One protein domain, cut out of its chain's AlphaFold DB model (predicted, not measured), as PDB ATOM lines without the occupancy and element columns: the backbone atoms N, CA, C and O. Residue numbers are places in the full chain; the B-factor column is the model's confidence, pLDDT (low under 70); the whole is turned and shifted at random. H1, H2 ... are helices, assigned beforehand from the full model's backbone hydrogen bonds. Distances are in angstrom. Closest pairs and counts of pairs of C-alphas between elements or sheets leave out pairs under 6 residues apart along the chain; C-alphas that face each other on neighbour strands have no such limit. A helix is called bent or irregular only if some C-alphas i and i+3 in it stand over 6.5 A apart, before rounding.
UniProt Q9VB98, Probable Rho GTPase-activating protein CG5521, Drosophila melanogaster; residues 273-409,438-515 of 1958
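Overview. This is residues 273 to 409 and 438 to 515 of the 1958 residues of the protein "Probable Rho GTPase-activating protein CG5521" of Drosophila melanogaster (UniProt Q9VB98). The longest helix, H8, lies side by side with H5 and H7, and H1 and H4 cross H5 at steep tilts, which puts H5 in the middle of a helical body. H2 and H3 extend from this body as an arm, whose turn, residues 329 to 337, stands free; short H9 packs on H7. The printed part has 215 residues with nine named helices, H1 to H9 along the chain, and no named strand: all helix. It is compact, with a radius of gyration of the C-alphas of 18.5 A and spans of 52 by 50 by 37 A.

Along the chain. H8, residues 484 to 505, is 31.2 A long, from C-alpha 484 at (-8.729, 14.818, 33.864) to C-alpha 505 at (5.779, -8.760, 48.167). H5 is residues 377 to 395, 26.7 A, and H7 residues 447 to 461, 22.1 A. H1, residues 296 to 316, 30.2 A, begins at (1.320, 25.314, 27.123); it has a kink of 42 degrees near residue 303 and is only just irregular, C-alphas 300 and 303 being 7.0 A apart. H4 is residues 356 to 371, 22.4 A; H3 residues 336 to 352, 24.4 A; H2 residues 318 to 329, 16.5 A. H6 is residues 438 to 442, and H9 residues 510 to 515.

Arrangement. H5 is the hub, touching five helices. H5, H7 and H8 form a bundle, helices side by side, up and down, each running against the one before it. H8 touches H5 at a shallow tilt of 4 degrees, the same way; the closest C-alphas, of Arg 391 and Val 498, are 6.7 A apart. H7 and H8 are a hairpin at 22 degrees, closest at Val 461 and Cys 492, 6.5 A between C-alphas. H5 and H7 only just touch, with 3 pairs of C-alphas within 8 A, closest at Tyr 390 and Phe 454, 7.1 A. H4 touches H5 at a steep tilt of 49 degrees, C-alphas of Ala 369 and Ile 383 closest at 5.3 A. H1 touches H5 at 37 degrees, only just steep, closest at the C-alphas of Val 306 and Ala 382, 6.0 A. H9 touches H7, C-alphas of Gln 452 and Thr 512 closest at 5.5 A. H2 and H3 are close but not clearly touching, at 7.4 A between the C-alphas of Thr 328 and Arg 338. H6 touches no helix. Every O i to N i+4 pair is within hydrogen-bond range in H3, H4, H5, H6 and H9; the others have H1 11 of 17, H2 7 of 8, H7 8 of 11 and H8 17 of 18.

Size, cuts and confidence. The C-alphas farthest apart, of Asp 409 and Ser 479, are 60.7 A apart. Residues 410 to 437 are not printed, and C-alphas 409 and 438 are 13.5 A apart across this cut. The link from H7 to H8, 22 residues, is long. Mean pLDDT of the printed part is 81.2, with 43 residues under 70, among them 318 to 341 and 474 to 480.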
ATOM      1  N   PRO A 273      13.479  18.896  24.742       73.01
ATOM      2  CA  PRO A 273      14.586  19.732  25.228       73.01
ATOM      3  C   PRO A 273      14.822  19.607  26.746       73.01
ATOM      4  O   PRO A 273      15.880  19.983  27.238       73.01
ATOM      5  N   ASN A 274      13.852  19.053  27.486       76.54
ATOM      6  CA  ASN A 274      13.939  18.758  28.920       76.54
ATOM      7  C   ASN A 274      14.405  17.304  29.203       76.54
ATOM      8  O   ASN A 274      14.172  16.792  30.305       76.54
ATOM      9  N   PHE A 275      14.990  16.609  28.216       84.69
ATOM     10  CA  PHE A 275      15.536  15.255  28.365       84.69
ATOM     11  C   PHE A 275      16.847  15.302  29.159       84.69
ATOM     12  O   PHE A 275      17.847  15.856  28.701       84.69
ATOM     13  N   ASP A 276      16.852  14.742  30.368       81.74
ATOM     14  CA  ASP A 276      18.021  14.798  31.245       81.74
ATOM     15  C   ASP A 276      19.003  13.678  30.883       81.74
ATOM     16  O   ASP A 276      18.915  12.562  31.386       81.74
ATOM     17  N   VAL A 277      19.975  13.990  30.022       76.58
ATOM     18  CA  VAL A 277      21.057  13.063  29.626       76.58
ATOM     19  C   VAL A 277      21.919  12.631  30.829       76.58
ATOM     20  O   VAL A 277      22.600  11.611  30.775       76.58
ATOM     21  N   SER A 278      21.864  13.369  31.945       74.68
ATOM     22  CA  SER A 278      22.530  13.021  33.206       74.68
ATOM     23  C   SER A 278      21.629  12.280  34.210       74.68
ATOM     24  O   SER A 278      22.052  12.011  35.338       74.68
ATOM     25  N   CYS A 279      20.417  11.895  33.800       79.40
ATOM     26  CA  CYS A 279      19.579  10.923  34.492       79.40
ATOM     27  C   CYS A 279      20.221   9.530  34.386       79.40
ATOM     28  O   CYS A 279      20.536   9.058  33.293       79.40
ATOM     29  N   SER A 280      20.434   8.857  35.519       85.93
ATOM     30  CA  SER A 280      21.058   7.536  35.535       85.93
ATOM     31  C   SER A 280      20.410   6.601  36.542       85.93
ATOM     32  O   SER A 280      20.209   6.972  37.694       85.93
ATOM     33  N   ILE A 281      20.150   5.355  36.136       88.46
ATOM     34  CA  ILE A 281      19.696   4.313  37.066       88.46
ATOM     35  C   ILE A 281      20.839   3.769  37.936       88.46
ATOM     36  O   ILE A 281      20.601   3.265  39.024       88.46
ATOM     37  N   TYR A 282      22.088   3.915  37.488       87.22
ATOM     38  CA  TYR A 282      23.282   3.479  38.222       87.22
ATOM     39  C   TYR A 282      23.702   4.486  39.303       87.22
ATOM     40  O   TYR A 282      24.398   4.116  40.240       87.22
ATOM     41  N   ASN A 283      23.269   5.746  39.172       84.65
ATOM     42  CA  ASN A 283      23.403   6.805  40.173       84.65
ATOM     43  C   ASN A 283      22.071   7.583  40.268       84.65
ATOM     44  O   ASN A 283      21.972   8.677  39.703       84.65
ATOM     45  N   PRO A 284      21.027   7.026  40.918       84.94
ATOM     46  CA  PRO A 284      19.701   7.640  40.948       84.94
ATOM     47  C   PRO A 284      19.688   9.060  41.530       84.94
ATOM     48  O   PRO A 284      20.159   9.297  42.644       84.94
ATOM     49  N   ARG A 285      19.065   9.999  40.809       81.87
ATOM     50  CA  ARG A 285      18.653  11.298  41.365       81.87
ATOM     51  C   ARG A 285      17.327  11.116  42.094       81.87
ATOM     52  O   ARG A 285      16.316  10.794  41.476       81.87
ATOM     53  N   LEU A 286      17.358  11.278  43.415       85.33
ATOM     54  CA  LEU A 286      16.256  10.947  44.327       85.33
ATOM     55  C   LEU A 286      15.566  12.185  44.925       85.33
ATOM     56  O   LEU A 286      14.865  12.086  45.934       85.33
ATOM     57  N   ASP A 287      15.756  13.345  44.295       85.01
ATOM     58  CA  ASP A 287      15.162  14.618  44.702       85.01
ATOM     59  C   ASP A 287      13.630  14.536  44.747       85.01
ATOM     60  O   ASP A 287      12.979  14.055  43.817       85.01
ATOM     61  N   LEU A 288      13.039  15.006  45.850       87.14
ATOM     62  CA  LEU A 288      11.602  14.876  46.094       87.14
ATOM     63  C   LEU A 288      10.797  15.793  45.158       87.14
ATOM     64  O   LEU A 288      10.938  17.016  45.255       87.14
ATOM     65  N   PRO A 289       9.906  15.253  44.299       86.76
ATOM     66  CA  PRO A 289       9.178  16.082  43.347       86.76
ATOM     67  C   PRO A 289       8.239  17.099  44.009       86.76
ATOM     68  O   PRO A 289       7.795  16.943  45.151       86.76
ATOM     69  N   VAL A 290       7.922  18.152  43.256       87.71
ATOM     70  CA  VAL A 290       7.096  19.295  43.674       87.71
ATOM     71  C   VAL A 290       5.872  19.445  42.768       87.71
ATOM     72  O   VAL A 290       5.809  18.847  41.695       87.71
ATOM     73  N   MET A 291       4.876  20.230  43.193       86.66
ATOM     74  CA  MET A 291       3.657  20.472  42.409       86.66
ATOM     75  C   MET A 291       3.975  21.190  41.089       86.66
ATOM     76  O   MET A 291       4.453  22.323  41.094       86.66
ATOM     77  N   ARG A 292       3.663  20.544  39.962       87.86
ATOM     78  CA  ARG A 292       3.909  21.052  38.607       87.86
ATOM     79  C   ARG A 292       2.711  21.841  38.072       87.86
ATOM     80  O   ARG A 292       1.556  21.433  38.225       87.86
ATOM     81  N   SER A 293       2.996  22.946  37.388       77.88
ATOM     82  CA  SER A 293       2.036  23.710  36.582       77.88
ATOM     83  C   SER A 293       2.069  23.263  35.118       77.88
ATOM     84  O   SER A 293       3.139  22.972  34.590       77.88
ATOM     85  N   ILE A 294       0.918  23.263  34.441       75.08
ATOM     86  CA  ILE A 294       0.807  22.844  33.036       75.08
ATOM     87  C   ILE A 294       1.277  23.982  32.119       75.08
ATOM     88  O   ILE A 294       0.610  25.013  32.001       75.08
ATOM     89  N   ASN A 295       2.430  23.803  31.472       70.43
ATOM     90  CA  ASN A 295       3.013  24.781  30.558       70.43
ATOM     91  C   ASN A 295       2.586  24.508  29.106       70.43
ATOM     92  O   ASN A 295       3.001  23.521  28.501       70.43
ATOM     93  N   LYS A 296       1.817  25.430  28.508       67.91
ATOM     94  CA  LYS A 296       1.320  25.314  27.123       67.91
ATOM     95  C   LYS A 296       2.421  25.106  26.073       67.91
ATOM     96  O   LYS A 296       2.141  24.534  25.025       67.91
ATOM     97  N   LYS A 297       3.661  25.554  26.327       63.66
ATOM     98  CA  LYS A 297       4.792  25.349  25.401       63.66
ATOM     99  C   LYS A 297       5.186  23.870  25.288       63.66
ATOM    100  O   LYS A 297       5.602  23.435  24.220       63.66
ATOM    101  N   GLU A 298       5.037  23.102  26.365       66.48
ATOM    102  CA  GLU A 298       5.417  21.683  26.424       66.48
ATOM    103  C   GLU A 298       4.354  20.785  25.773       66.48
ATOM    104  O   GLU A 298       4.677  19.760  25.174       66.48
ATOM    105  N   GLU A 299       3.081  21.197  25.810       71.09
ATOM    106  CA  GLU A 299       1.968  20.426  25.239       71.09
ATOM    107  C   GLU A 299       2.070  20.230  23.718       71.09
ATOM    108  O   GLU A 299       1.622  19.202  23.212       71.09
ATOM    109  N   VAL A 300       2.696  21.171  23.000       69.41
ATOM    110  CA  VAL A 300       2.859  21.120  21.534       69.41
ATOM    111  C   VAL A 300       3.674  19.897  21.095       69.41
ATOM    112  O   VAL A 300       3.335  19.262  20.101       69.41
ATOM    113  N   MET A 301       4.715  19.537  21.854       79.51
ATOM    114  CA  MET A 301       5.602  18.405  21.548       79.51
ATOM    115  C   MET A 301       5.270  17.130  22.341       79.51
ATOM    116  O   MET A 301       5.800  16.057  22.044       79.51
ATOM    117  N   ALA A 302       4.347  17.198  23.309       84.93
ATOM    118  CA  ALA A 302       3.932  16.046  24.112       84.93
ATOM    119  C   ALA A 302       3.367  14.884  23.265       84.93
ATOM    120  O   ALA A 302       3.475  13.724  23.660       84.93
ATOM    121  N   SER A 303       2.816  15.166  22.078       85.19
ATOM    122  CA  SER A 303       2.396  14.155  21.095       85.19
ATOM    123  C   SER A 303       3.561  13.285  20.600       85.19
ATOM    124  O   SER A 303       3.422  12.065  20.497       85.19
ATOM    125  N   CYS A 304       4.723  13.895  20.349       89.10
ATOM    126  CA  CYS A 304       5.945  13.221  19.914       89.10
ATOM    127  C   CYS A 304       6.565  12.398  21.053       89.10
ATOM    128  O   CYS A 304       6.930  11.239  20.856       89.10
ATOM    129  N   VAL A 305       6.586  12.950  22.271       91.10
ATOM    130  CA  VAL A 305       7.026  12.232  23.481       91.10
ATOM    131  C   VAL A 305       6.163  10.984  23.725       91.10
ATOM    132  O   VAL A 305       6.695   9.904  23.978       91.10
ATOM    133  N   VAL A 306       4.838  11.084  23.560       91.93
ATOM    134  CA  VAL A 306       3.914   9.937  23.642       91.93
ATOM    135  C   VAL A 306       4.201   8.874  22.577       91.93
ATOM    136  O   VAL A 306       4.157   7.686  22.895       91.93
ATOM    137  N   VAL A 307       4.523   9.261  21.336       91.78
ATOM    138  CA  VAL A 307       4.938   8.304  20.291       91.78
ATOM    139  C   VAL A 307       6.220   7.573  20.691       91.78
ATOM    140  O   VAL A 307       6.267   6.352  20.556       91.78
ATOM    141  N   LEU A 308       7.218   8.270  21.246       93.82
ATOM    142  CA  LEU A 308       8.454   7.634  21.710       93.82
ATOM    143  C   LEU A 308       8.196   6.638  22.855       93.82
ATOM    144  O   LEU A 308       8.637   5.492  22.774       93.82
ATOM    145  N   ILE A 309       7.428   7.025  23.880       93.50
ATOM    146  CA  ILE A 309       7.065   6.139  25.005       93.50
ATOM    147  C   ILE A 309       6.324   4.890  24.504       93.50
ATOM    148  O   ILE A 309       6.640   3.773  24.917       93.50
ATOM    149  N   ASN A 310       5.371   5.076  23.585       91.09
ATOM    150  CA  ASN A 310       4.586   3.999  22.979       91.09
ATOM    151  C   ASN A 310       5.352   3.178  21.932       91.09
ATOM    152  O   ASN A 310       4.840   2.152  21.486       91.09
ATOM    153  N   TRP A 311       6.542   3.615  21.517       92.41
ATOM    154  CA  TRP A 311       7.462   2.825  20.706       92.41
ATOM    155  C   TRP A 311       8.381   1.994  21.603       92.41
ATOM    156  O   TRP A 311       8.391   0.776  21.458       92.41
ATOM    157  N   VAL A 312       9.050   2.603  22.596       92.83
ATOM    158  CA  VAL A 312       9.919   1.881  23.549       92.83
ATOM    159  C   VAL A 312       9.138   0.787  24.291       92.83
ATOM    160  O   VAL A 312       9.605  -0.347  24.384       92.83
ATOM    161  N   SER A 313       7.907   1.070  24.740       90.41
ATOM    162  CA  SER A 313       7.070   0.091  25.456       90.41
ATOM    163  C   SER A 313       6.726  -1.172  24.656       90.41
ATOM    164  O   SER A 313       6.505  -2.219  25.262       90.41
ATOM    165  N   ARG A 314       6.742  -1.129  23.313       86.41
ATOM    166  CA  ARG A 314       6.513  -2.314  22.459       86.41
ATOM    167  C   ARG A 314       7.634  -3.356  22.574       86.41
ATOM    168  O   ARG A 314       7.409  -4.498  22.183       86.41
ATOM    169  N   PHE A 315       8.806  -2.972  23.087       87.92
ATOM    170  CA  PHE A 315      10.009  -3.815  23.160       87.92
ATOM    171  C   PHE A 315      10.471  -4.111  24.595       87.92
ATOM    172  O   PHE A 315      11.293  -4.997  24.796       87.92
ATOM    173  N   THR A 316       9.930  -3.409  25.594       87.49
ATOM    174  CA  THR A 316      10.290  -3.554  27.018       87.49
ATOM    175  C   THR A 316       9.178  -4.147  27.889       87.49
ATOM    176  O   THR A 316       9.460  -4.671  28.966       87.49
ATOM    177  N   HIS A 317       7.912  -4.058  27.459       81.40
ATOM    178  CA  HIS A 317       6.756  -4.557  28.205       81.40
ATOM    179  C   HIS A 317       6.548  -6.049  27.911       81.40
ATOM    180  O   HIS A 317       5.984  -6.409  26.876       81.40
ATOM    181  N   GLU A 318       6.965  -6.926  28.828       69.69
ATOM    182  CA  GLU A 318       6.977  -8.380  28.593       69.69
ATOM    183  C   GLU A 318       5.625  -8.939  28.131       69.69
ATOM    184  O   GLU A 318       5.581  -9.697  27.166       69.69
ATOM    185  N   ARG A 319       4.499  -8.512  28.720       67.20
ATOM    186  CA  ARG A 319       3.155  -8.948  28.286       67.20
ATOM    187  C   ARG A 319       2.807  -8.579  26.838       67.20
ATOM    188  O   ARG A 319       2.083  -9.334  26.195       67.20
ATOM    189  N   LEU A 320       3.314  -7.463  26.300       65.85
ATOM    190  CA  LEU A 320       3.087  -7.078  24.896       65.85
ATOM    191  C   LEU A 320       3.945  -7.896  23.916       65.85
ATOM    192  O   LEU A 320       3.548  -8.081  22.765       65.85
ATOM    193  N   LEU A 321       5.086  -8.418  24.375       63.79
ATOM    194  CA  LEU A 321       5.897  -9.392  23.638       63.79
ATOM    195  C   LEU A 321       5.306 -10.809  23.749       63.79
ATOM    196  O   LEU A 321       5.187 -11.502  22.742       63.79
ATOM    197  N   SER A 322       4.864 -11.210  24.942       61.19
ATOM    198  CA  SER A 322       4.301 -12.540  25.225       61.19
ATOM    199  C   SER A 322       2.992 -12.770  24.470       61.19
ATOM    200  O   SER A 322       2.870 -13.753  23.753       61.19
ATOM    201  N   HIS A 323       2.078 -11.792  24.457       57.75
ATOM    202  CA  HIS A 323       0.856 -11.877  23.646       57.75
ATOM    203  C   HIS A 323       1.158 -12.003  22.134       57.75
ATOM    204  O   HIS A 323       0.357 -12.557  21.383       57.75
ATOM    205  N   ARG A 324       2.316 -11.523  21.648       55.46
ATOM    206  CA  ARG A 324       2.747 -11.788  20.262       55.46
ATOM    207  C   ARG A 324       3.272 -13.214  20.081       55.46
ATOM    208  O   ARG A 324       3.005 -13.789  19.032       55.46
ATOM    209  N   LEU A 325       3.957 -13.775  21.080       52.30
ATOM    210  CA  LEU A 325       4.427 -15.166  21.092       52.30
ATOM    211  C   LEU A 325       3.263 -16.169  21.141       52.30
ATOM    212  O   LEU A 325       3.199 -17.061  20.295       52.30
ATOM    213  N   ASP A 326       2.292 -15.978  22.034       50.42
ATOM    214  CA  ASP A 326       1.129 -16.870  22.160       50.42
ATOM    215  C   ASP A 326       0.292 -16.880  20.867       50.42
ATOM    216  O   ASP A 326      -0.070 -17.935  20.343       50.42
ATOM    217  N   CYS A 327       0.093 -15.707  20.251       54.67
ATOM    218  CA  CYS A 327      -0.529 -15.580  18.928       54.67
ATOM    219  C   CYS A 327       0.332 -16.102  17.754       54.67
ATOM    220  O   CYS A 327      -0.132 -16.065  16.609       54.67
ATOM    221  N   THR A 328       1.564 -16.571  17.991       49.73
ATOM    222  CA  THR A 328       2.386 -17.291  16.995       49.73
ATOM    223  C   THR A 328       2.475 -18.796  17.220       49.73
ATOM    224  O   THR A 328       2.727 -19.500  16.251       49.73
ATOM    225  N   LEU A 329       2.237 -19.305  18.433       48.79
ATOM    226  CA  LEU A 329       2.312 -20.747  18.713       48.79
ATOM    227  C   LEU A 329       1.030 -21.515  18.352       48.79
ATOM    228  O   LEU A 329       1.085 -22.727  18.174       48.79
ATOM    229  N   HIS A 330      -0.111 -20.831  18.220       44.18
ATOM    230  CA  HIS A 330      -1.419 -21.474  18.034       44.18
ATOM    231  C   HIS A 330      -1.946 -21.514  16.580       44.18
ATOM    232  O   HIS A 330      -3.145 -21.690  16.365       44.18
ATOM    233  N   ILE A 331      -1.071 -21.335  15.581       43.54
ATOM    234  CA  ILE A 331      -1.390 -21.447  14.145       43.54
ATOM    235  C   ILE A 331      -0.256 -22.229  13.468       43.54
ATOM    236  O   ILE A 331       0.883 -21.773  13.485       43.54
ATOM    237  N   GLU A 332      -0.560 -23.390  12.878       41.54
ATOM    238  CA  GLU A 332       0.464 -24.333  12.380       41.54
ATOM    239  C   GLU A 332       1.189 -23.880  11.094       41.54
ATOM    240  O   GLU A 332       2.267 -24.390  10.790       41.54
ATOM    241  N   ASP A 333       0.678 -22.866  10.386       45.56
ATOM    242  CA  ASP A 333       1.403 -22.166   9.316       45.56
ATOM    243  C   ASP A 333       2.149 -20.937   9.872       45.56
ATOM    244  O   ASP A 333       1.619 -19.822   9.956       45.56
ATOM    245  N   VAL A 334       3.417 -21.130  10.253       44.31
ATOM    246  CA  VAL A 334       4.288 -20.048  10.742       44.31
ATOM    247  C   VAL A 334       4.806 -19.202   9.574       44.31
ATOM    248  O   VAL A 334       5.891 -19.429   9.035       44.31
ATOM    249  N   ASP A 335       4.038 -18.170   9.213       52.78
ATOM    250  CA  ASP A 335       4.459 -17.091   8.311       52.78
ATOM    251  C   ASP A 335       5.886 -16.602   8.634       52.78
ATOM    252  O   ASP A 335       6.136 -16.051   9.714       52.78
ATOM    253  N   GLN A 336       6.806 -16.672   7.661       55.74
ATOM    254  CA  GLN A 336       8.170 -16.126   7.804       55.74
ATOM    255  C   GLN A 336       8.172 -14.648   8.237       55.74
ATOM    256  O   GLN A 336       9.083 -14.202   8.934       55.74
ATOM    257  N   VAL A 337       7.128 -13.897   7.865       55.81
ATOM    258  CA  VAL A 337       6.912 -12.493   8.246       55.81
ATOM    259  C   VAL A 337       6.787 -12.326   9.767       55.81
ATOM    260  O   VAL A 337       7.348 -11.383  10.324       55.81
ATOM    261  N   ARG A 338       6.106 -13.247  10.466       58.90
ATOM    262  CA  ARG A 338       5.959 -13.188  11.932       58.90
ATOM    263  C   ARG A 338       7.278 -13.499  12.635       58.90
ATOM    264  O   ARG A 338       7.664 -12.776  13.551       58.90
ATOM    265  N   LEU A 339       7.997 -14.522  12.164       65.34
ATOM    266  CA  LEU A 339       9.309 -14.893  12.701       65.34
ATOM    267  C   LEU A 339      10.341 -13.765  12.510       65.34
ATOM    268  O   LEU A 339      11.117 -13.472  13.419       65.34
ATOM    269  N   HIS A 340      10.318 -13.087  11.359       67.74
ATOM    270  CA  HIS A 340      11.185 -11.935  11.093       67.74
ATOM    271  C   HIS A 340      10.832 -10.731  11.979       67.74
ATOM    272  O   HIS A 340      11.725 -10.149  12.592       67.74
ATOM    273  N   GLY A 341       9.541 -10.429  12.162       68.30
ATOM    274  CA  GLY A 341       9.082  -9.394  13.099       68.30
ATOM    275  C   GLY A 341       9.443  -9.676  14.568       68.30
ATOM    276  O   GLY A 341       9.696  -8.741  15.332       68.30
ATOM    277  N   TYR A 342       9.529 -10.949  14.967       70.71
ATOM    278  CA  TYR A 342      10.052 -11.348  16.279       70.71
ATOM    279  C   TYR A 342      11.570 -11.121  16.387       70.71
ATOM    280  O   TYR A 342      12.020 -10.502  17.350       70.71
ATOM    281  N   GLN A 343      12.354 -11.520  15.377       74.74
ATOM    282  CA  GLN A 343      13.799 -11.243  15.326       74.74
ATOM    283  C   GLN A 343      14.108  -9.738  15.376       74.74
ATOM    284  O   GLN A 343      15.028  -9.325  16.077       74.74
ATOM    285  N   GLN A 344      13.313  -8.910  14.689       81.88
ATOM    286  CA  GLN A 344      13.399  -7.450  14.782       81.88
ATOM    287  C   GLN A 344      13.131  -6.960  16.210       81.88
ATOM    288  O   GLN A 344      13.924  -6.189  16.747       81.88
ATOM    289  N   GLY A 345      12.060  -7.438  16.852       81.24
ATOM    290  CA  GLY A 345      11.731  -7.079  18.235       81.24
ATOM    291  C   GLY A 345      12.821  -7.451  19.247       81.24
ATOM    292  O   GLY A 345      13.099  -6.657  20.147       81.24
ATOM    293  N   LEU A 346      13.472  -8.608  19.070       82.19
ATOM    294  CA  LEU A 346      14.627  -9.010  19.877       82.19
ATOM    295  C   LEU A 346      15.810  -8.058  19.684       82.19
ATOM    296  O   LEU A 346      16.271  -7.495  20.667       82.19
ATOM    297  N   ILE A 347      16.251  -7.797  18.447       85.34
ATOM    298  CA  ILE A 347      17.404  -6.910  18.181       85.34
ATOM    299  C   ILE A 347      17.186  -5.513  18.779       85.34
ATOM    300  O   ILE A 347      18.107  -4.943  19.357       85.34
ATOM    301  N   VAL A 348      15.966  -4.968  18.689       88.47
ATOM    302  CA  VAL A 348      15.628  -3.670  19.297       88.47
ATOM    303  C   VAL A 348      15.789  -3.715  20.817       88.47
ATOM    304  O   VAL A 348      16.475  -2.866  21.381       88.47
ATOM    305  N   ARG A 349      15.189  -4.707  21.487       87.77
ATOM    306  CA  ARG A 349      15.274  -4.871  22.947       87.77
ATOM    307  C   ARG A 349      16.711  -5.119  23.411       87.77
ATOM    308  O   ARG A 349      17.162  -4.514  24.378       87.77
ATOM    309  N   ASP A 350      17.423  -5.990  22.713       86.42
ATOM    310  CA  ASP A 350      18.761  -6.429  23.088       86.42
ATOM    311  C   ASP A 350      19.785  -5.294  22.868       86.42
ATOM    312  O   ASP A 350      20.701  -5.151  23.672       86.42
ATOM    313  N   VAL A 351      19.575  -4.400  21.884       90.26
ATOM    314  CA  VAL A 351      20.297  -3.113  21.775       90.26
ATOM    315  C   VAL A 351      19.906  -2.137  22.892       90.26
ATOM    316  O   VAL A 351      20.793  -1.527  23.493       90.26
ATOM    317  N   LEU A 352      18.615  -1.990  23.218       91.16
ATOM    318  CA  LEU A 352      18.156  -1.109  24.308       91.16
ATOM    319  C   LEU A 352      18.720  -1.512  25.686       91.16
ATOM    320  O   LEU A 352      18.854  -0.658  26.559       91.16
ATOM    321  N   TYR A 353      19.079  -2.785  25.877       90.09
ATOM    322  CA  TYR A 353      19.681  -3.310  27.109       90.09
ATOM    323  C   TYR A 353      21.201  -3.570  27.010       90.09
ATOM    324  O   TYR A 353      21.776  -4.137  27.938       90.09
ATOM    325  N   VAL A 354      21.871  -3.169  25.918       84.42
ATOM    326  CA  VAL A 354      23.271  -3.567  25.644       84.42
ATOM    327  C   VAL A 354      24.323  -2.811  26.464       84.42
ATOM    328  O   VAL A 354      25.416  -3.327  26.687       84.42
ATOM    329  N   ASN A 355      24.032  -1.577  26.885       86.13
ATOM    330  CA  ASN A 355      24.968  -0.711  27.603       86.13
ATOM    331  C   ASN A 355      24.238   0.202  28.610       86.13
ATOM    332  O   ASN A 355      23.009   0.308  28.619       86.13
ATOM    333  N   ARG A 356      25.006   0.883  29.471       88.03
ATOM    334  CA  ARG A 356      24.449   1.758  30.517       88.03
ATOM    335  C   ARG A 356      23.670   2.953  29.959       88.03
ATOM    336  O   ARG A 356      22.692   3.369  30.570       88.03
ATOM    337  N   GLU A 357      24.093   3.483  28.817       86.39
ATOM    338  CA  GLU A 357      23.529   4.681  28.183       86.39
ATOM    339  C   GLU A 357      22.131   4.414  27.612       86.39
ATOM    340  O   GLU A 357      21.199   5.152  27.922       86.39
ATOM    341  N   ASN A 358      21.945   3.304  26.892       90.44
ATOM    342  CA  ASN A 358      20.649   2.899  26.347       90.44
ATOM    343  C   ASN A 358      19.648   2.555  27.461       90.44
ATOM    344  O   ASN A 358      18.472   2.909  27.371       90.44
ATOM    345  N   ILE A 359      20.116   1.945  28.556       91.80
ATOM    346  CA  ILE A 359      19.289   1.671  29.740       91.80
ATOM    347  C   ILE A 359      18.886   2.984  30.432       91.80
ATOM    348  O   ILE A 359      17.707   3.174  30.735       91.80
ATOM    349  N   ASN A 360      19.816   3.929  30.622       91.50
ATOM    350  CA  ASN A 360      19.488   5.263  31.141       91.50
ATOM    351  C   ASN A 360      18.462   5.973  30.235       91.50
ATOM    352  O   ASN A 360      17.473   6.494  30.742       91.50
ATOM    353  N   PHE A 361      18.631   5.914  28.907       92.29
ATOM    354  CA  PHE A 361      17.675   6.444  27.926       92.29
ATOM    355  C   PHE A 361      16.275   5.823  28.072       92.29
ATOM    356  O   PHE A 361      15.291   6.557  28.114       92.29
ATOM    357  N   VAL A 362      16.159   4.497  28.226       92.71
ATOM    358  CA  VAL A 362      14.868   3.815  28.456       92.71
ATOM    359  C   VAL A 362      14.196   4.315  29.742       92.71
ATOM    360  O   VAL A 362      13.001   4.622  29.740       92.71
ATOM    361  N   HIS A 363      14.948   4.435  30.839       91.88
ATOM    362  CA  HIS A 363      14.407   4.922  32.109       91.88
ATOM    363  C   HIS A 363      14.052   6.414  32.075       91.88
ATOM    364  O   HIS A 363      13.037   6.803  32.658       91.88
ATOM    365  N   GLU A 364      14.809   7.230  31.341       91.85
ATOM    366  CA  GLU A 364      14.520   8.645  31.114       91.85
ATOM    367  C   GLU A 364      13.281   8.840  30.226       91.85
ATOM    368  O   GLU A 364      12.417   9.645  30.568       91.85
ATOM    369  N   VAL A 365      13.085   8.037  29.172       93.34
ATOM    370  CA  VAL A 365      11.829   8.023  28.392       93.34
ATOM    371  C   VAL A 365      10.624   7.721  29.294       93.34
ATOM    372  O   VAL A 365       9.575   8.355  29.153       93.34
ATOM    373  N   TYR A 366      10.758   6.830  30.282       93.86
ATOM    374  CA  TYR A 366       9.697   6.632  31.274       93.86
ATOM    375  C   TYR A 366       9.603   7.738  32.332       93.86
ATOM    376  O   TYR A 366       8.497   8.000  32.803       93.86
ATOM    377  N   ARG A 367      10.686   8.451  32.674       91.53
ATOM    378  CA  ARG A 367      10.591   9.683  33.478       91.53
ATOM    379  C   ARG A 367       9.771  10.740  32.738       91.53
ATOM    380  O   ARG A 367       8.841  11.287  33.326       91.53
ATOM    381  N   GLN A 368      10.033  10.950  31.447       91.16
ATOM    382  CA  GLN A 368       9.238  11.838  30.592       91.16
ATOM    383  C   GLN A 368       7.758  11.420  30.571       91.16
ATOM    384  O   GLN A 368       6.888  12.283  30.662       91.16
ATOM    385  N   ALA A 369       7.449  10.115  30.572       93.34
ATOM    386  CA  ALA A 369       6.070   9.632  30.704       93.34
ATOM    387  C   ALA A 369       5.391  10.121  31.995       93.34
ATOM    388  O   ALA A 369       4.267  10.611  31.938       93.34
ATOM    389  N   PHE A 370       6.067  10.058  33.148       93.11
ATOM    390  CA  PHE A 370       5.537  10.570  34.421       93.11
ATOM    391  C   PHE A 370       5.443  12.107  34.495       93.11
ATOM    392  O   PHE A 370       4.724  12.633  35.349       93.11
ATOM    393  N   LEU A 371       6.136  12.828  33.607       90.41
ATOM    394  CA  LEU A 371       6.064  14.286  33.467       90.41
ATOM    395  C   LEU A 371       4.960  14.762  32.505       90.41
ATOM    396  O   LEU A 371       4.679  15.960  32.456       90.41
ATOM    397  N   LEU A 372       4.278  13.861  31.791       90.76
ATOM    398  CA  LEU A 372       3.126  14.222  30.959       90.76
ATOM    399  C   LEU A 372       1.964  14.818  31.782       90.76
ATOM    400  O   LEU A 372       1.928  14.749  33.018       90.76
ATOM    401  N   ASN A 373       1.009  15.424  31.074       87.86
ATOM    402  CA  ASN A 373      -0.155  16.098  31.642       87.86
ATOM    403  C   ASN A 373      -1.450  15.314  31.358       87.86
ATOM    404  O   ASN A 373      -1.524  14.446  30.489       87.86
ATOM    405  N   PHE A 374      -2.520  15.643  32.082       89.81
ATOM    406  CA  PHE A 374      -3.832  14.993  31.942       89.81
ATOM    407  C   PHE A 374      -4.736  15.668  30.895       89.81
ATOM    408  O   PHE A 374      -5.957  15.642  31.015       89.81
ATOM    409  N   THR A 375      -4.156  16.298  29.871       86.99
ATOM    410  CA  THR A 375      -4.889  17.095  28.871       86.99
ATOM    411  C   THR A 375      -5.305  16.306  27.629       86.99
ATOM    412  O   THR A 375      -6.191  16.743  26.897       86.99
ATOM    413  N   SER A 376      -4.753  15.107  27.404       87.17
ATOM    414  CA  SER A 376      -5.161  14.230  26.298       87.17
ATOM    415  C   SER A 376      -5.078  12.741  26.647       87.17
ATOM    416  O   SER A 376      -4.210  12.305  27.405       87.17
ATOM    417  N   LYS A 377      -5.965  11.928  26.056       86.83
ATOM    418  CA  LYS A 377      -5.986  10.471  26.277       86.83
ATOM    419  C   LYS A 377      -4.675   9.748  25.930       86.83
ATOM    420  O   LYS A 377      -4.260   8.938  26.754       86.83
ATOM    421  N   PRO A 378      -3.971  10.052  24.822       88.31
ATOM    422  CA  PRO A 378      -2.693   9.405  24.522       88.31
ATOM    423  C   PRO A 378      -1.614   9.643  25.592       88.31
ATOM    424  O   PRO A 378      -0.827   8.741  25.866       88.31
ATOM    425  N   GLN A 379      -1.604  10.810  26.254       90.66
ATOM    426  CA  GLN A 379      -0.710  11.071  27.393       90.66
ATOM    427  C   GLN A 379      -1.084  10.211  28.612       90.66
ATOM    428  O   GLN A 379      -0.228   9.564  29.214       90.66
ATOM    429  N   ILE A 380      -2.379  10.134  28.930       91.36
ATOM    430  CA  ILE A 380      -2.928   9.309  30.020       91.36
ATOM    431  C   ILE A 380      -2.622   7.815  29.784       91.36
ATOM    432  O   ILE A 380      -2.254   7.096  30.714       91.36
ATOM    433  N   GLU A 381      -2.719   7.345  28.541       90.57
ATOM    434  CA  GLU A 381      -2.390   5.973  28.138       90.57
ATOM    435  C   GLU A 381      -0.875   5.698  28.184       90.57
ATOM    436  O   GLU A 381      -0.474   4.632  28.659       90.57
ATOM    437  N   ALA A 382      -0.022   6.664  27.824       92.31
ATOM    438  CA  ALA A 382       1.432   6.561  27.983       92.31
ATOM    439  C   ALA A 382       1.858   6.463  29.465       92.31
ATOM    440  O   ALA A 382       2.646   5.582  29.815       92.31
ATOM    441  N   ILE A 383       1.278   7.277  30.362       94.06
ATOM    442  CA  ILE A 383       1.508   7.175  31.819       94.06
ATOM    443  C   ILE A 383       1.076   5.790  32.336       94.06
ATOM    444  O   ILE A 383       1.819   5.126  33.064       94.06
ATOM    445  N   ARG A 384      -0.118   5.316  31.942       93.82
ATOM    446  CA  ARG A 384      -0.619   3.976  32.314       93.82
ATOM    447  C   ARG A 384       0.305   2.860  31.811       93.82
ATOM    448  O   ARG A 384       0.486   1.876  32.524       93.82
ATOM    449  N   THR A 385       0.905   3.032  30.633       91.40
ATOM    450  CA  THR A 385       1.852   2.081  30.032       91.40
ATOM    451  C   THR A 385       3.181   2.049  30.783       91.40
ATOM    452  O   THR A 385       3.654   0.965  31.111       91.40
ATOM    453  N   ALA A 386       3.750   3.204  31.149       93.63
ATOM    454  CA  ALA A 386       4.970   3.266  31.960       93.63
ATOM    455  C   ALA A 386       4.801   2.545  33.313       93.63
ATOM    456  O   ALA A 386       5.648   1.749  33.710       93.63
ATOM    457  N   ILE A 387       3.665   2.748  33.993       92.32
ATOM    458  CA  ILE A 387       3.349   2.055  35.256       92.32
ATOM    459  C   ILE A 387       3.203   0.541  35.051       92.32
ATOM    460  O   ILE A 387       3.616  -0.230  35.916       92.32
ATOM    461  N   ALA A 388       2.632   0.101  33.926       90.03
ATOM    462  CA  ALA A 388       2.504  -1.318  33.608       90.03
ATOM    463  C   ALA A 388       3.867  -1.980  33.340       90.03
ATOM    464  O   ALA A 388       4.109  -3.061  33.867       90.03
ATOM    465  N   VAL A 389       4.773  -1.304  32.619       90.69
ATOM    466  CA  VAL A 389       6.160  -1.756  32.396       90.69
ATOM    467  C   VAL A 389       6.903  -1.918  33.723       90.69
ATOM    468  O   VAL A 389       7.393  -3.004  34.013       90.69
ATOM    469  N   TYR A 390       6.919  -0.884  34.573       90.75
ATOM    470  CA  TYR A 390       7.587  -0.962  35.877       90.75
ATOM    471  C   TYR A 390       6.977  -2.029  36.799       90.75
ATOM    472  O   TYR A 390       7.718  -2.722  37.492       90.75
ATOM    473  N   ARG A 391       5.645  -2.201  36.811       87.53
ATOM    474  CA  ARG A 391       4.987  -3.285  37.563       87.53
ATOM    475  C   ARG A 391       5.433  -4.658  37.066       87.53
ATOM    476  O   ARG A 391       5.736  -5.519  37.888       87.53
ATOM    477  N   ASP A 392       5.446  -4.871  35.754       85.16
ATOM    478  CA  ASP A 392       5.819  -6.161  35.174       85.16
ATOM    479  C   ASP A 392       7.296  -6.462  35.469       85.16
ATOM    480  O   ASP A 392       7.581  -7.513  36.023       85.16
ATOM    481  N   TRP A 393       8.214  -5.501  35.307       87.11
ATOM    482  CA  TRP A 393       9.610  -5.653  35.753       87.11
ATOM    483  C   TRP A 393       9.760  -5.943  37.258       87.11
ATOM    484  O   TRP A 393      10.693  -6.626  37.668       87.11
ATOM    485  N   MET A 394       8.858  -5.438  38.106       82.77
ATOM    486  CA  MET A 394       8.872  -5.721  39.547       82.77
ATOM    487  C   MET A 394       8.349  -7.114  39.921       82.77
ATOM    488  O   MET A 394       8.631  -7.556  41.038       82.77
ATOM    489  N   THR A 395       7.580  -7.773  39.045       79.10
ATOM    490  CA  THR A 395       6.821  -9.008  39.350       79.10
ATOM    491  C   THR A 395       7.030 -10.162  38.362       79.10
ATOM    492  O   THR A 395       6.498 -11.242  38.594       79.10
ATOM    493  N   GLY A 396       7.781  -9.952  37.278       72.70
ATOM    494  CA  GLY A 396       8.077 -10.954  36.256       72.70
ATOM    495  C   GLY A 396       9.104 -11.993  36.707       72.70
ATOM    496  O   GLY A 396       9.989 -11.712  37.516       72.70
ATOM    497  N   GLU A 397       8.983 -13.202  36.161       69.12
ATOM    498  CA  GLU A 397       9.833 -14.355  36.492       69.12
ATOM    499  C   GLU A 397      11.239 -14.247  35.874       69.12
ATOM    500  O   GLU A 397      12.209 -14.758  36.433       69.12
ATOM    501  N   THR A 398      11.363 -13.549  34.741       72.39
ATOM    502  CA  THR A 398      12.608 -13.356  33.981       72.39
ATOM    503  C   THR A 398      13.068 -11.895  34.020       72.39
ATOM    504  O   THR A 398      12.903 -11.179  33.033       72.39
ATOM    505  N   PRO A 399      13.650 -11.404  35.132       75.18
ATOM    506  CA  PRO A 399      14.051 -10.005  35.244       75.18
ATOM    507  C   PRO A 399      15.059  -9.614  34.142       75.18
ATOM    508  O   PRO A 399      16.075 -10.297  33.976       75.18
ATOM    509  N   PRO A 400      14.828  -8.503  33.411       84.14
ATOM    510  CA  PRO A 400      15.800  -7.941  32.475       84.14
ATOM    511  C   PRO A 400      17.211  -7.795  33.078       84.14
ATOM    512  O   PRO A 400      17.325  -7.502  34.271       84.14
ATOM    513  N   PRO A 401      18.299  -7.913  32.282       83.05
ATOM    514  CA  PRO A 401      19.668  -8.036  32.804       83.05
ATOM    515  C   PRO A 401      20.113  -6.932  33.771       83.05
ATOM    516  O   PRO A 401      20.944  -7.175  34.641       83.05
ATOM    517  N   PHE A 402      19.548  -5.729  33.646       88.51
ATOM    518  CA  PHE A 402      19.875  -4.585  34.494       88.51
ATOM    519  C   PHE A 402      19.187  -4.591  35.868       88.51
ATOM    520  O   PHE A 402      19.678  -3.920  36.775       88.51
ATOM    521  N   LEU A 403      18.108  -5.365  36.059       87.39
ATOM    522  CA  LEU A 403      17.490  -5.588  37.376       87.39
ATOM    523  C   LEU A 403      18.267  -6.592  38.238       87.39
ATOM    524  O   LEU A 403      18.012  -6.676  39.438       87.39
ATOM    525  N   LEU A 404      19.198  -7.350  37.653       83.83
ATOM    526  CA  LEU A 404      20.105  -8.206  38.413       83.83
ATOM    527  C   LEU A 404      21.042  -7.337  39.260       83.83
ATOM    528  O   LEU A 404      21.514  -6.295  38.801       83.83
ATOM    529  N   GLU A 405      21.336  -7.780  40.481       81.35
ATOM    530  CA  GLU A 405      22.230  -7.050  41.383       81.35
ATOM    531  C   GLU A 405      23.695  -7.083  40.888       81.35
ATOM    532  O   GLU A 405      24.135  -8.089  40.303       81.35
ATOM    533  N   PRO A 406      24.469  -5.997  41.094       75.10
ATOM    534  CA  PRO A 406      25.910  -5.988  40.855       75.10
ATOM    535  C   PRO A 406      26.634  -7.073  41.666       75.10
ATOM    536  O   PRO A 406      26.249  -7.394  42.788       75.10
ATOM    537  N   ASN A 407      27.711  -7.629  41.110       66.35
ATOM    538  CA  ASN A 407      28.614  -8.498  41.865       66.35
ATOM    539  C   ASN A 407      29.627  -7.627  42.630       66.35
ATOM    540  O   ASN A 407      30.598  -7.172  42.028       66.35
ATOM    541  N   ASP A 408      29.421  -7.446  43.935       55.02
ATOM    542  CA  ASP A 408      30.348  -6.720  44.827       55.02
ATOM    543  C   ASP A 408      31.540  -7.574  45.318       55.02
ATOM    544  O   ASP A 408      32.414  -7.069  46.023       55.02
ATOM    545  N   ASP A 409      31.617  -8.857  44.938       50.68
ATOM    546  CA  ASP A 409      32.760  -9.727  45.250       50.68
ATOM    547  C   ASP A 409      34.061  -9.189  44.614       50.68
ATOM    548  O   ASP A 409      34.189  -9.190  43.381       50.68
ATOM    549  N   LYS A 438      31.317 -10.599  31.165       50.57
ATOM    550  CA  LYS A 438      31.734  -9.315  31.755       50.57
ATOM    551  C   LYS A 438      30.873  -8.152  31.281       50.57
ATOM    552  O   LYS A 438      30.482  -7.341  32.114       50.57
ATOM    553  N   ASP A 439      30.515  -8.090  30.003       51.89
ATOM    554  CA  ASP A 439      29.665  -7.002  29.500       51.89
ATOM    555  C   ASP A 439      28.260  -7.062  30.139       51.89
ATOM    556  O   ASP A 439      27.723  -6.041  30.574       51.89
ATOM    557  N   GLN A 440      27.723  -8.274  30.348       57.09
ATOM    558  CA  GLN A 440      26.484  -8.487  31.114       57.09
ATOM    559  C   GLN A 440      26.591  -8.146  32.613       57.09
ATOM    560  O   GLN A 440      25.565  -7.921  33.253       57.09
ATOM    561  N   LEU A 441      27.795  -8.093  33.194       64.32
ATOM    562  CA  LEU A 441      28.005  -7.597  34.560       64.32
ATOM    563  C   LEU A 441      28.007  -6.060  34.612       64.32
ATOM    564  O   LEU A 441      27.546  -5.490  35.597       64.32
ATOM    565  N   VAL A 442      28.463  -5.375  33.556       76.00
ATOM    566  CA  VAL A 442      28.502  -3.901  33.516       76.00
ATOM    567  C   VAL A 442      27.096  -3.296  33.487       76.00
ATOM    568  O   VAL A 442      26.863  -2.285  34.150       76.00
ATOM    569  N   VAL A 443      26.141  -3.898  32.772       84.92
ATOM    570  CA  VAL A 443      24.754  -3.387  32.664       84.92
ATOM    571  C   VAL A 443      23.890  -3.600  33.912       84.92
ATOM    572  O   VAL A 443      22.745  -3.161  33.940       84.92
ATOM    573  N   ARG A 444      24.408  -4.241  34.964       85.92
ATOM    574  CA  ARG A 444      23.662  -4.447  36.211       85.92
ATOM    575  C   ARG A 444      23.523  -3.148  36.997       85.92
ATOM    576  O   ARG A 444      24.522  -2.543  37.387       85.92
ATOM    577  N   ALA A 445      22.278  -2.730  37.214       86.01
ATOM    578  CA  ALA A 445      21.915  -1.572  38.025       86.01
ATOM    579  C   ALA A 445      21.336  -1.975  39.391       86.01
ATOM    580  O   ALA A 445      21.340  -1.151  40.302       86.01
ATOM    581  N   GLY A 446      20.865  -3.217  39.539       87.29
ATOM    582  CA  GLY A 446      20.222  -3.713  40.752       87.29
ATOM    583  C   GLY A 446      18.744  -3.343  40.863       87.29
ATOM    584  O   GLY A 446      18.301  -2.275  40.424       87.29
ATOM    585  N   ARG A 447      17.953  -4.226  41.479       87.70
ATOM    586  CA  ARG A 447      16.502  -4.059  41.643       87.70
ATOM    587  C   ARG A 447      16.206  -2.843  42.515       87.70
ATOM    588  O   ARG A 447      15.299  -2.081  42.200       87.70
ATOM    589  N   GLN A 448      17.002  -2.617  43.562       90.70
ATOM    590  CA  GLN A 448      16.806  -1.517  44.518       90.70
ATOM    591  C   GLN A 448      16.813  -0.137  43.838       90.70
ATOM    592  O   GLN A 448      15.896   0.659  44.041       90.70
ATOM    593  N   ASN A 449      17.771   0.118  42.941       90.65
ATOM    594  CA  ASN A 449      17.828   1.370  42.180       90.65
ATOM    595  C   ASN A 449      16.595   1.552  41.276       90.65
ATOM    596  O   ASN A 449      16.031   2.644  41.205       90.65
ATOM    597  N   VAL A 450      16.114   0.476  40.640       91.20
ATOM    598  CA  VAL A 450      14.901   0.493  39.798       91.20
ATOM    599  C   VAL A 450      13.662   0.862  40.623       91.20
ATOM    600  O   VAL A 450      12.839   1.666  40.176       91.20
ATOM    601  N   LEU A 451      13.546   0.327  41.845       91.58
ATOM    602  CA  LEU A 451      12.465   0.648  42.782       91.58
ATOM    603  C   LEU A 451      12.524   2.117  43.229       91.58
ATOM    604  O   LEU A 451      11.505   2.805  43.181       91.58
ATOM    605  N   GLN A 452      13.704   2.617  43.608       92.77
ATOM    606  CA  GLN A 452      13.906   4.011  44.029       92.77
ATOM    607  C   GLN A 452      13.575   5.009  42.904       92.77
ATOM    608  O   GLN A 452      12.878   6.003  43.139       92.77
ATOM    609  N   VAL A 453      14.004   4.720  41.670       91.50
ATOM    610  CA  VAL A 453      13.692   5.521  40.473       91.50
ATOM    611  C   VAL A 453      12.191   5.499  40.164       91.50
ATOM    612  O   VAL A 453      11.610   6.559  39.921       91.50
ATOM    613  N   PHE A 454      11.531   4.335  40.221       94.04
ATOM    614  CA  PHE A 454      10.078   4.241  40.026       94.04
ATOM    615  C   PHE A 454       9.304   5.048  41.075       94.04
ATOM    616  O   PHE A 454       8.459   5.864  40.717       94.04
ATOM    617  N   VAL A 455       9.615   4.845  42.356       93.69
ATOM    618  CA  VAL A 455       8.970   5.515  43.495       93.69
ATOM    619  C   VAL A 455       9.100   7.032  43.397       93.69
ATOM    620  O   VAL A 455       8.115   7.751  43.555       93.69
ATOM    621  N   THR A 456      10.292   7.531  43.068       92.70
ATOM    622  CA  THR A 456      10.528   8.973  42.910       92.70
ATOM    623  C   THR A 456       9.761   9.523  41.709       92.70
ATOM    624  O   THR A 456       9.007  10.487  41.838       92.70
ATOM    625  N   ASN A 457       9.869   8.884  40.542       91.46
ATOM    626  CA  ASN A 457       9.276   9.413  39.316       91.46
ATOM    627  C   ASN A 457       7.743   9.308  39.293       91.46
ATOM    628  O   ASN A 457       7.081  10.265  38.884       91.46
ATOM    629  N   ALA A 458       7.156   8.217  39.793       94.83
ATOM    630  CA  ALA A 458       5.705   8.020  39.818       94.83
ATOM    631  C   ALA A 458       4.967   8.988  40.768       94.83
ATOM    632  O   ALA A 458       3.758   9.191  40.624       94.83
ATOM    633  N   ALA A 459       5.677   9.667  41.678       93.66
ATOM    634  CA  ALA A 459       5.121  10.755  42.484       93.66
ATOM    635  C   ALA A 459       4.606  11.938  41.632       93.66
ATOM    636  O   ALA A 459       3.612  12.572  41.994       93.66
ATOM    637  N   ASN A 460       5.204  12.194  40.459       92.55
ATOM    638  CA  ASN A 460       4.811  13.281  39.545       92.55
ATOM    639  C   ASN A 460       3.371  13.164  39.007       92.55
ATOM    640  O   ASN A 460       2.812  14.157  38.540       92.55
ATOM    641  N   VAL A 461       2.761  11.977  39.102       94.03
ATOM    642  CA  VAL A 461       1.354  11.715  38.752       94.03
ATOM    643  C   VAL A 461       0.396  12.382  39.748       94.03
ATOM    644  O   VAL A 461      -0.655  12.889  39.357       94.03
ATOM    645  N   PHE A 462       0.761  12.408  41.033       93.44
ATOM    646  CA  PHE A 462      -0.016  13.048  42.099       93.44
ATOM    647  C   PHE A 462       0.207  14.566  42.130       93.44
ATOM    648  O   PHE A 462      -0.675  15.322  42.531       93.44
ATOM    649  N   LEU A 463       1.397  15.009  41.717       91.90
ATOM    650  CA  LEU A 463       1.886  16.380  41.863       91.90
ATOM    651  C   LEU A 463       1.742  17.194  40.567       91.90
ATOM    652  O   LEU A 463       2.662  17.888  40.142       91.90
ATOM    653  N   VAL A 464       0.562  17.123  39.947       88.62
ATOM    654  CA  VAL A 464       0.151  17.994  38.836       88.62
ATOM    655  C   VAL A 464      -1.296  18.443  39.038       88.62
ATOM    656  O   VAL A 464      -2.167  17.633  39.368       88.62
ATOM    657  N   ASN A 465      -1.564  19.741  38.871       82.19
ATOM    658  CA  ASN A 465      -2.892  20.310  39.106       82.19
ATOM    659  C   ASN A 465      -3.813  20.119  37.887       82.19
ATOM    660  O   ASN A 465      -3.679  20.817  36.882       82.19
ATOM    661  N   THR A 466      -4.772  19.198  37.999       83.89
ATOM    662  CA  THR A 466      -5.752  18.882  36.945       83.89
ATOM    663  C   THR A 466      -7.136  19.493  37.171       83.89
ATOM    664  O   THR A 466      -7.935  19.528  36.238       83.89
ATOM    665  N   ALA A 467      -7.434  19.994  38.375       72.98
ATOM    666  CA  ALA A 467      -8.792  20.381  38.775       72.98
ATOM    667  C   ALA A 467      -9.363  21.564  37.968       72.98
ATOM    668  O   ALA A 467     -10.575  21.680  37.816       72.98
ATOM    669  N   ASN A 468      -8.488  22.403  37.405       73.65
ATOM    670  CA  ASN A 468      -8.861  23.570  36.599       73.65
ATOM    671  C   ASN A 468      -8.969  23.259  35.086       73.65
ATOM    672  O   ASN A 468      -9.135  24.175  34.280       73.65
ATOM    673  N   LEU A 469      -8.832  21.992  34.672       77.64
ATOM    674  CA  LEU A 469      -8.908  21.586  33.266       77.64
ATOM    675  C   LEU A 469     -10.360  21.333  32.839       77.64
ATOM    676  O   LEU A 469     -10.899  20.246  33.044       77.64
ATOM    677  N   ASN A 470     -10.960  22.307  32.149       73.23
ATOM    678  CA  ASN A 470     -12.288  22.198  31.526       73.23
ATOM    679  C   ASN A 470     -12.272  21.310  30.259       73.23
ATOM    680  O   ASN A 470     -12.637  21.739  29.166       73.23
ATOM    681  N   ILE A 471     -11.819  20.064  30.407       80.50
ATOM    682  CA  ILE A 471     -11.696  19.048  29.356       80.50
ATOM    683  C   ILE A 471     -12.533  17.832  29.777       80.50
ATOM    684  O   ILE A 471     -12.551  17.452  30.945       80.50
ATOM    685  N   CYS A 472     -13.245  17.208  28.839       78.49
ATOM    686  CA  CYS A 472     -14.039  16.002  29.088       78.49
ATOM    687  C   CYS A 472     -13.780  14.972  27.989       78.49
ATOM    688  O   CYS A 472     -14.052  15.229  26.816       78.49
ATOM    689  N   PHE A 473     -13.291  13.793  28.363       81.13
ATOM    690  CA  PHE A 473     -12.970  12.732  27.421       81.13
ATOM    691  C   PHE A 473     -14.179  11.814  27.176       81.13
ATOM    692  O   PHE A 473     -14.813  11.358  28.133       81.13
ATOM    693  N   PRO A 474     -14.500  11.468  25.917       68.82
ATOM    694  CA  PRO A 474     -15.500  10.445  25.629       68.82
ATOM    695  C   PRO A 474     -14.966   9.063  26.033       68.82
ATOM    696  O   PRO A 474     -13.840   8.690  25.678       68.82
ATOM    697  N   THR A 475     -15.751   8.285  26.782       64.31
ATOM    698  CA  THR A 475     -15.442   6.867  27.046       64.31
ATOM    699  C   THR A 475     -16.060   5.964  25.969       64.31
ATOM    700  O   THR A 475     -16.789   6.437  25.099       64.31
ATOM    701  N   ARG A 476     -15.763   4.655  25.998       62.69
ATOM    702  CA  ARG A 476     -16.376   3.687  25.065       62.69
ATOM    703  C   ARG A 476     -17.883   3.500  25.301       62.69
ATOM    704  O   ARG A 476     -18.572   3.057  24.391       62.69
ATOM    705  N   SER A 477     -18.398   3.859  26.481       56.24
ATOM    706  CA  SER A 477     -19.838   3.899  26.746       56.24
ATOM    707  C   SER A 477     -20.385   5.309  26.531       56.24
ATOM    708  O   SER A 477     -19.870   6.272  27.101       56.24
ATOM    709  N   ARG A 478     -21.489   5.438  25.781       55.76
ATOM    710  CA  ARG A 478     -22.180   6.727  25.567       55.76
ATOM    711  C   ARG A 478     -22.644   7.405  26.866       55.76
ATOM    712  O   ARG A 478     -22.882   8.609  26.843       55.76
ATOM    713  N   SER A 479     -22.783   6.663  27.968       54.68
ATOM    714  CA  SER A 479     -23.291   7.168  29.251       54.68
ATOM    715  C   SER A 479     -22.227   7.721  30.207       54.68
ATOM    716  O   SER A 479     -22.603   8.317  31.213       54.68
ATOM    717  N   TYR A 480     -20.928   7.570  29.916       51.73
ATOM    718  CA  TYR A 480     -19.844   8.103  30.754       51.73
ATOM    719  C   TYR A 480     -18.890   8.996  29.950       51.73
ATOM    720  O   TYR A 480     -18.387   8.613  28.888       51.73
ATOM    721  N   ARG A 481     -18.594  10.176  30.500       71.23
ATOM    722  CA  ARG A 481     -17.463  11.035  30.119       71.23
ATOM    723  C   ARG A 481     -16.505  11.061  31.305       71.23
ATOM    724  O   ARG A 481     -16.990  11.173  32.424       71.23
ATOM    725  N   SER A 482     -15.198  10.950  31.076       80.50
ATOM    726  CA  SER A 482     -14.195  11.061  32.142       80.50
ATOM    727  C   SER A 482     -13.502  12.422  32.106       80.50
ATOM    728  O   SER A 482     -13.162  12.944  31.042       80.50
ATOM    729  N   THR A 483     -13.303  13.011  33.277       85.52
ATOM    730  CA  THR A 483     -12.532  14.243  33.475       85.52
ATOM    731  C   THR A 483     -11.045  13.937  33.715       85.52
ATOM    732  O   THR A 483     -10.704  12.845  34.181       85.52
ATOM    733  N   PRO A 484     -10.137  14.900  33.468       86.09
ATOM    734  CA  PRO A 484      -8.729  14.818  33.864       86.09
ATOM    735  C   PRO A 484      -8.507  14.409  35.327       86.09
ATOM    736  O   PRO A 484      -7.602  13.625  35.605       86.09
ATOM    737  N   LEU A 485      -9.355  14.882  36.249       86.61
ATOM    738  CA  LEU A 485      -9.278  14.558  37.677       86.61
ATOM    739  C   LEU A 485      -9.648  13.094  37.976       86.61
ATOM    740  O   LEU A 485      -9.004  12.452  38.807       86.61
ATOM    741  N   GLU A 486     -10.654  12.538  37.298       87.10
ATOM    742  CA  GLU A 486     -11.029  11.122  37.432       87.10
ATOM    743  C   GLU A 486      -9.963  10.203  36.822       87.10
ATOM    744  O   GLU A 486      -9.565   9.215  37.441       87.10
ATOM    745  N   GLU A 487      -9.427  10.554  35.650       90.44
ATOM    746  CA  GLU A 487      -8.318   9.815  35.037       90.44
ATOM    747  C   GLU A 487      -7.061   9.861  35.927       90.44
ATOM    748  O   GLU A 487      -6.459   8.815  36.176       90.44
ATOM    749  N   GLN A 488      -6.709  11.028  36.489       91.68
ATOM    750  CA  GLN A 488      -5.622  11.173  37.467       91.68
ATOM    751  C   GLN A 488      -5.869  10.331  38.718       91.68
ATOM    752  O   GLN A 488      -4.968   9.612  39.151       91.68
ATOM    753  N   THR A 489      -7.088  10.351  39.260       90.45
ATOM    754  CA  THR A 489      -7.500   9.514  40.397       90.45
ATOM    755  C   THR A 489      -7.259   8.028  40.104       90.45
ATOM    756  O   THR A 489      -6.669   7.324  40.926       90.45
ATOM    757  N   GLU A 490      -7.642   7.548  38.917       90.03
ATOM    758  CA  GLU A 490      -7.465   6.152  38.493       90.03
ATOM    759  C   GLU A 490      -6.030   5.774  38.092       90.03
ATOM    760  O   GLU A 490      -5.716   4.584  37.997       90.03
ATOM    761  N   ILE A 491      -5.133   6.731  37.834       93.18
ATOM    762  CA  ILE A 491      -3.692   6.442  37.754       93.18
ATOM    763  C   ILE A 491      -3.074   6.442  39.158       93.18
ATOM    764  O   ILE A 491      -2.379   5.490  39.508       93.18
ATOM    765  N   CYS A 492      -3.381   7.431  39.999       94.50
ATOM    766  CA  CYS A 492      -2.879   7.518  41.372       94.50
ATOM    767  C   CYS A 492      -3.245   6.272  42.199       94.50
ATOM    768  O   CYS A 492      -2.384   5.718  42.880       94.50
ATOM    769  N   LYS A 493      -4.478   5.755  42.072       93.32
ATOM    770  CA  LYS A 493      -4.894   4.459  42.647       93.32
ATOM    771  C   LYS A 493      -3.996   3.301  42.202       93.32
ATOM    772  O   LYS A 493      -3.615   2.480  43.031       93.32
ATOM    773  N   LYS A 494      -3.628   3.240  40.916       91.78
ATOM    774  CA  LYS A 494      -2.731   2.201  40.381       91.78
ATOM    775  C   LYS A 494      -1.314   2.338  40.937       91.78
ATOM    776  O   LYS A 494      -0.752   1.325  41.337       91.78
ATOM    777  N   VAL A 495      -0.772   3.554  41.047       95.14
ATOM    778  CA  VAL A 495       0.549   3.783  41.667       95.14
ATOM    779  C   VAL A 495       0.537   3.395  43.150       95.14
ATOM    780  O   VAL A 495       1.397   2.625  43.571       95.14
ATOM    781  N   LEU A 496      -0.476   3.814  43.923       93.83
ATOM    782  CA  LEU A 496      -0.639   3.370  45.316       93.83
ATOM    783  C   LEU A 496      -0.734   1.839  45.414       93.83
ATOM    784  O   LEU A 496      -0.139   1.255  46.314       93.83
ATOM    785  N   ASN A 497      -1.428   1.169  44.490       90.52
ATOM    786  CA  ASN A 497      -1.504  -0.293  44.479       90.52
ATOM    787  C   ASN A 497      -0.155  -0.967  44.173       90.52
ATOM    788  O   ASN A 497       0.160  -1.997  44.767       90.52
ATOM    789  N   VAL A 498       0.671  -0.384  43.297       91.18
ATOM    790  CA  VAL A 498       2.040  -0.872  43.059       91.18
ATOM    791  C   VAL A 498       2.912  -0.660  44.299       91.18
ATOM    792  O   VAL A 498       3.552  -1.613  44.728       91.18
ATOM    793  N   TYR A 499       2.862   0.505  44.959       94.03
ATOM    794  CA  TYR A 499       3.572   0.727  46.230       94.03
ATOM    795  C   TYR A 499       3.151  -0.281  47.311       94.03
ATOM    796  O   TYR A 499       3.994  -0.842  48.001       94.03
ATOM    797  N   ARG A 500       1.852  -0.581  47.422       92.47
ATOM    798  CA  ARG A 500       1.330  -1.623  48.324       92.47
ATOM    799  C   ARG A 500       1.865  -3.015  47.982       92.47
ATOM    800  O   ARG A 500       2.223  -3.762  48.885       92.47
ATOM    801  N   THR A 501       1.957  -3.338  46.692       87.84
ATOM    802  CA  THR A 501       2.543  -4.602  46.214       87.84
ATOM    803  C   THR A 501       4.029  -4.677  46.561       87.84
ATOM    804  O   THR A 501       4.461  -5.693  47.090       87.84
ATOM    805  N   MET A 502       4.793  -3.595  46.364       90.74
ATOM    806  CA  MET A 502       6.202  -3.518  46.772       90.74
ATOM    807  C   MET A 502       6.361  -3.774  48.274       90.74
ATOM    808  O   MET A 502       7.124  -4.640  48.681       90.74
ATOM    809  N   VAL A 503       5.587  -3.068  49.102       90.47
ATOM    810  CA  VAL A 503       5.627  -3.188  50.567       90.47
ATOM    811  C   VAL A 503       5.346  -4.614  51.041       90.47
ATOM    812  O   VAL A 503       5.998  -5.074  51.978       90.47
ATOM    813  N   MET A 504       4.394  -5.312  50.416       86.12
ATOM    814  CA  MET A 504       3.966  -6.650  50.836       86.12
ATOM    815  C   MET A 504       4.789  -7.794  50.220       86.12
ATOM    816  O   MET A 504       5.008  -8.793  50.905       86.12
ATOM    817  N   ASN A 505       5.271  -7.646  48.981       84.84
ATOM    818  CA  ASN A 505       5.779  -8.760  48.167       84.84
ATOM    819  C   ASN A 505       7.202  -8.543  47.605       84.84
ATOM    820  O   ASN A 505       7.734  -9.449  46.968       84.84
ATOM    821  N   THR A 506       7.822  -7.374  47.806       86.09
ATOM    822  CA  THR A 506       9.164  -7.060  47.280       86.09
ATOM    823  C   THR A 506      10.161  -6.835  48.412       86.09
ATOM    824  O   THR A 506       9.915  -6.062  49.337       86.09
ATOM    825  N   GLU A 507      11.322  -7.479  48.316       83.62
ATOM    826  CA  GLU A 507      12.452  -7.222  49.209       83.62
ATOM    827  C   GLU A 507      13.098  -5.873  48.871       83.62
ATOM    828  O   GLU A 507      13.474  -5.611  47.725       83.62
ATOM    829  N   MET A 508      13.192  -5.004  49.877       90.00
ATOM    830  CA  MET A 508      13.660  -3.626  49.744       90.00
ATOM    831  C   MET A 508      14.734  -3.326  50.786       90.00
ATOM    832  O   MET A 508      14.561  -3.643  51.965       90.00
ATOM    833  N   ASP A 509      15.823  -2.694  50.351       88.21
ATOM    834  CA  ASP A 509      16.892  -2.227  51.230       88.21
ATOM    835  C   ASP A 509      16.455  -0.993  52.043       88.21
ATOM    836  O   ASP A 509      15.426  -0.365  51.773       88.21
ATOM    837  N   THR A 510      17.258  -0.608  53.041       88.25
ATOM    838  CA  THR A 510      16.921   0.530  53.916       88.25
ATOM    839  C   THR A 510      16.758   1.831  53.118       88.25
ATOM    840  O   THR A 510      15.825   2.580  53.394       88.25
ATOM    841  N   ARG A 511      17.573   2.082  52.079       88.17
ATOM    842  CA  ARG A 511      17.450   3.292  51.246       88.17
ATOM    843  C   ARG A 511      16.158   3.299  50.431       88.17
ATOM    844  O   ARG A 511      15.495   4.330  50.358       88.17
ATOM    845  N   THR A 512      15.759   2.158  49.869       92.12
ATOM    846  CA  THR A 512      14.501   2.023  49.118       92.12
ATOM    847  C   THR A 512      13.279   2.224  50.015       92.12
ATOM    848  O   THR A 512      12.354   2.945  49.631       92.12
ATOM    849  N   TRP A 513      13.289   1.671  51.235       93.01
ATOM    850  CA  TRP A 513      12.254   1.961  52.234       93.01
ATOM    851  C   TRP A 513      12.205   3.450  52.586       93.01
ATOM    852  O   TRP A 513      11.125   4.040  52.568       93.01
ATOM    853  N   GLU A 514      13.344   4.082  52.874       92.17
ATOM    854  CA  GLU A 514      13.381   5.505  53.229       92.17
ATOM    855  C   GLU A 514      12.926   6.411  52.080       92.17
ATOM    856  O   GLU A 514      12.153   7.339  52.324       92.17
ATOM    857  N   GLN A 515      13.291   6.109  50.830       93.94
ATOM    858  CA  GLN A 515      12.808   6.848  49.661       93.94
ATOM    859  C   GLN A 515      11.290   6.704  49.480       93.94
ATOM    860  O   GLN A 515      10.604   7.698  49.234       93.94
TER     861      GLN A 515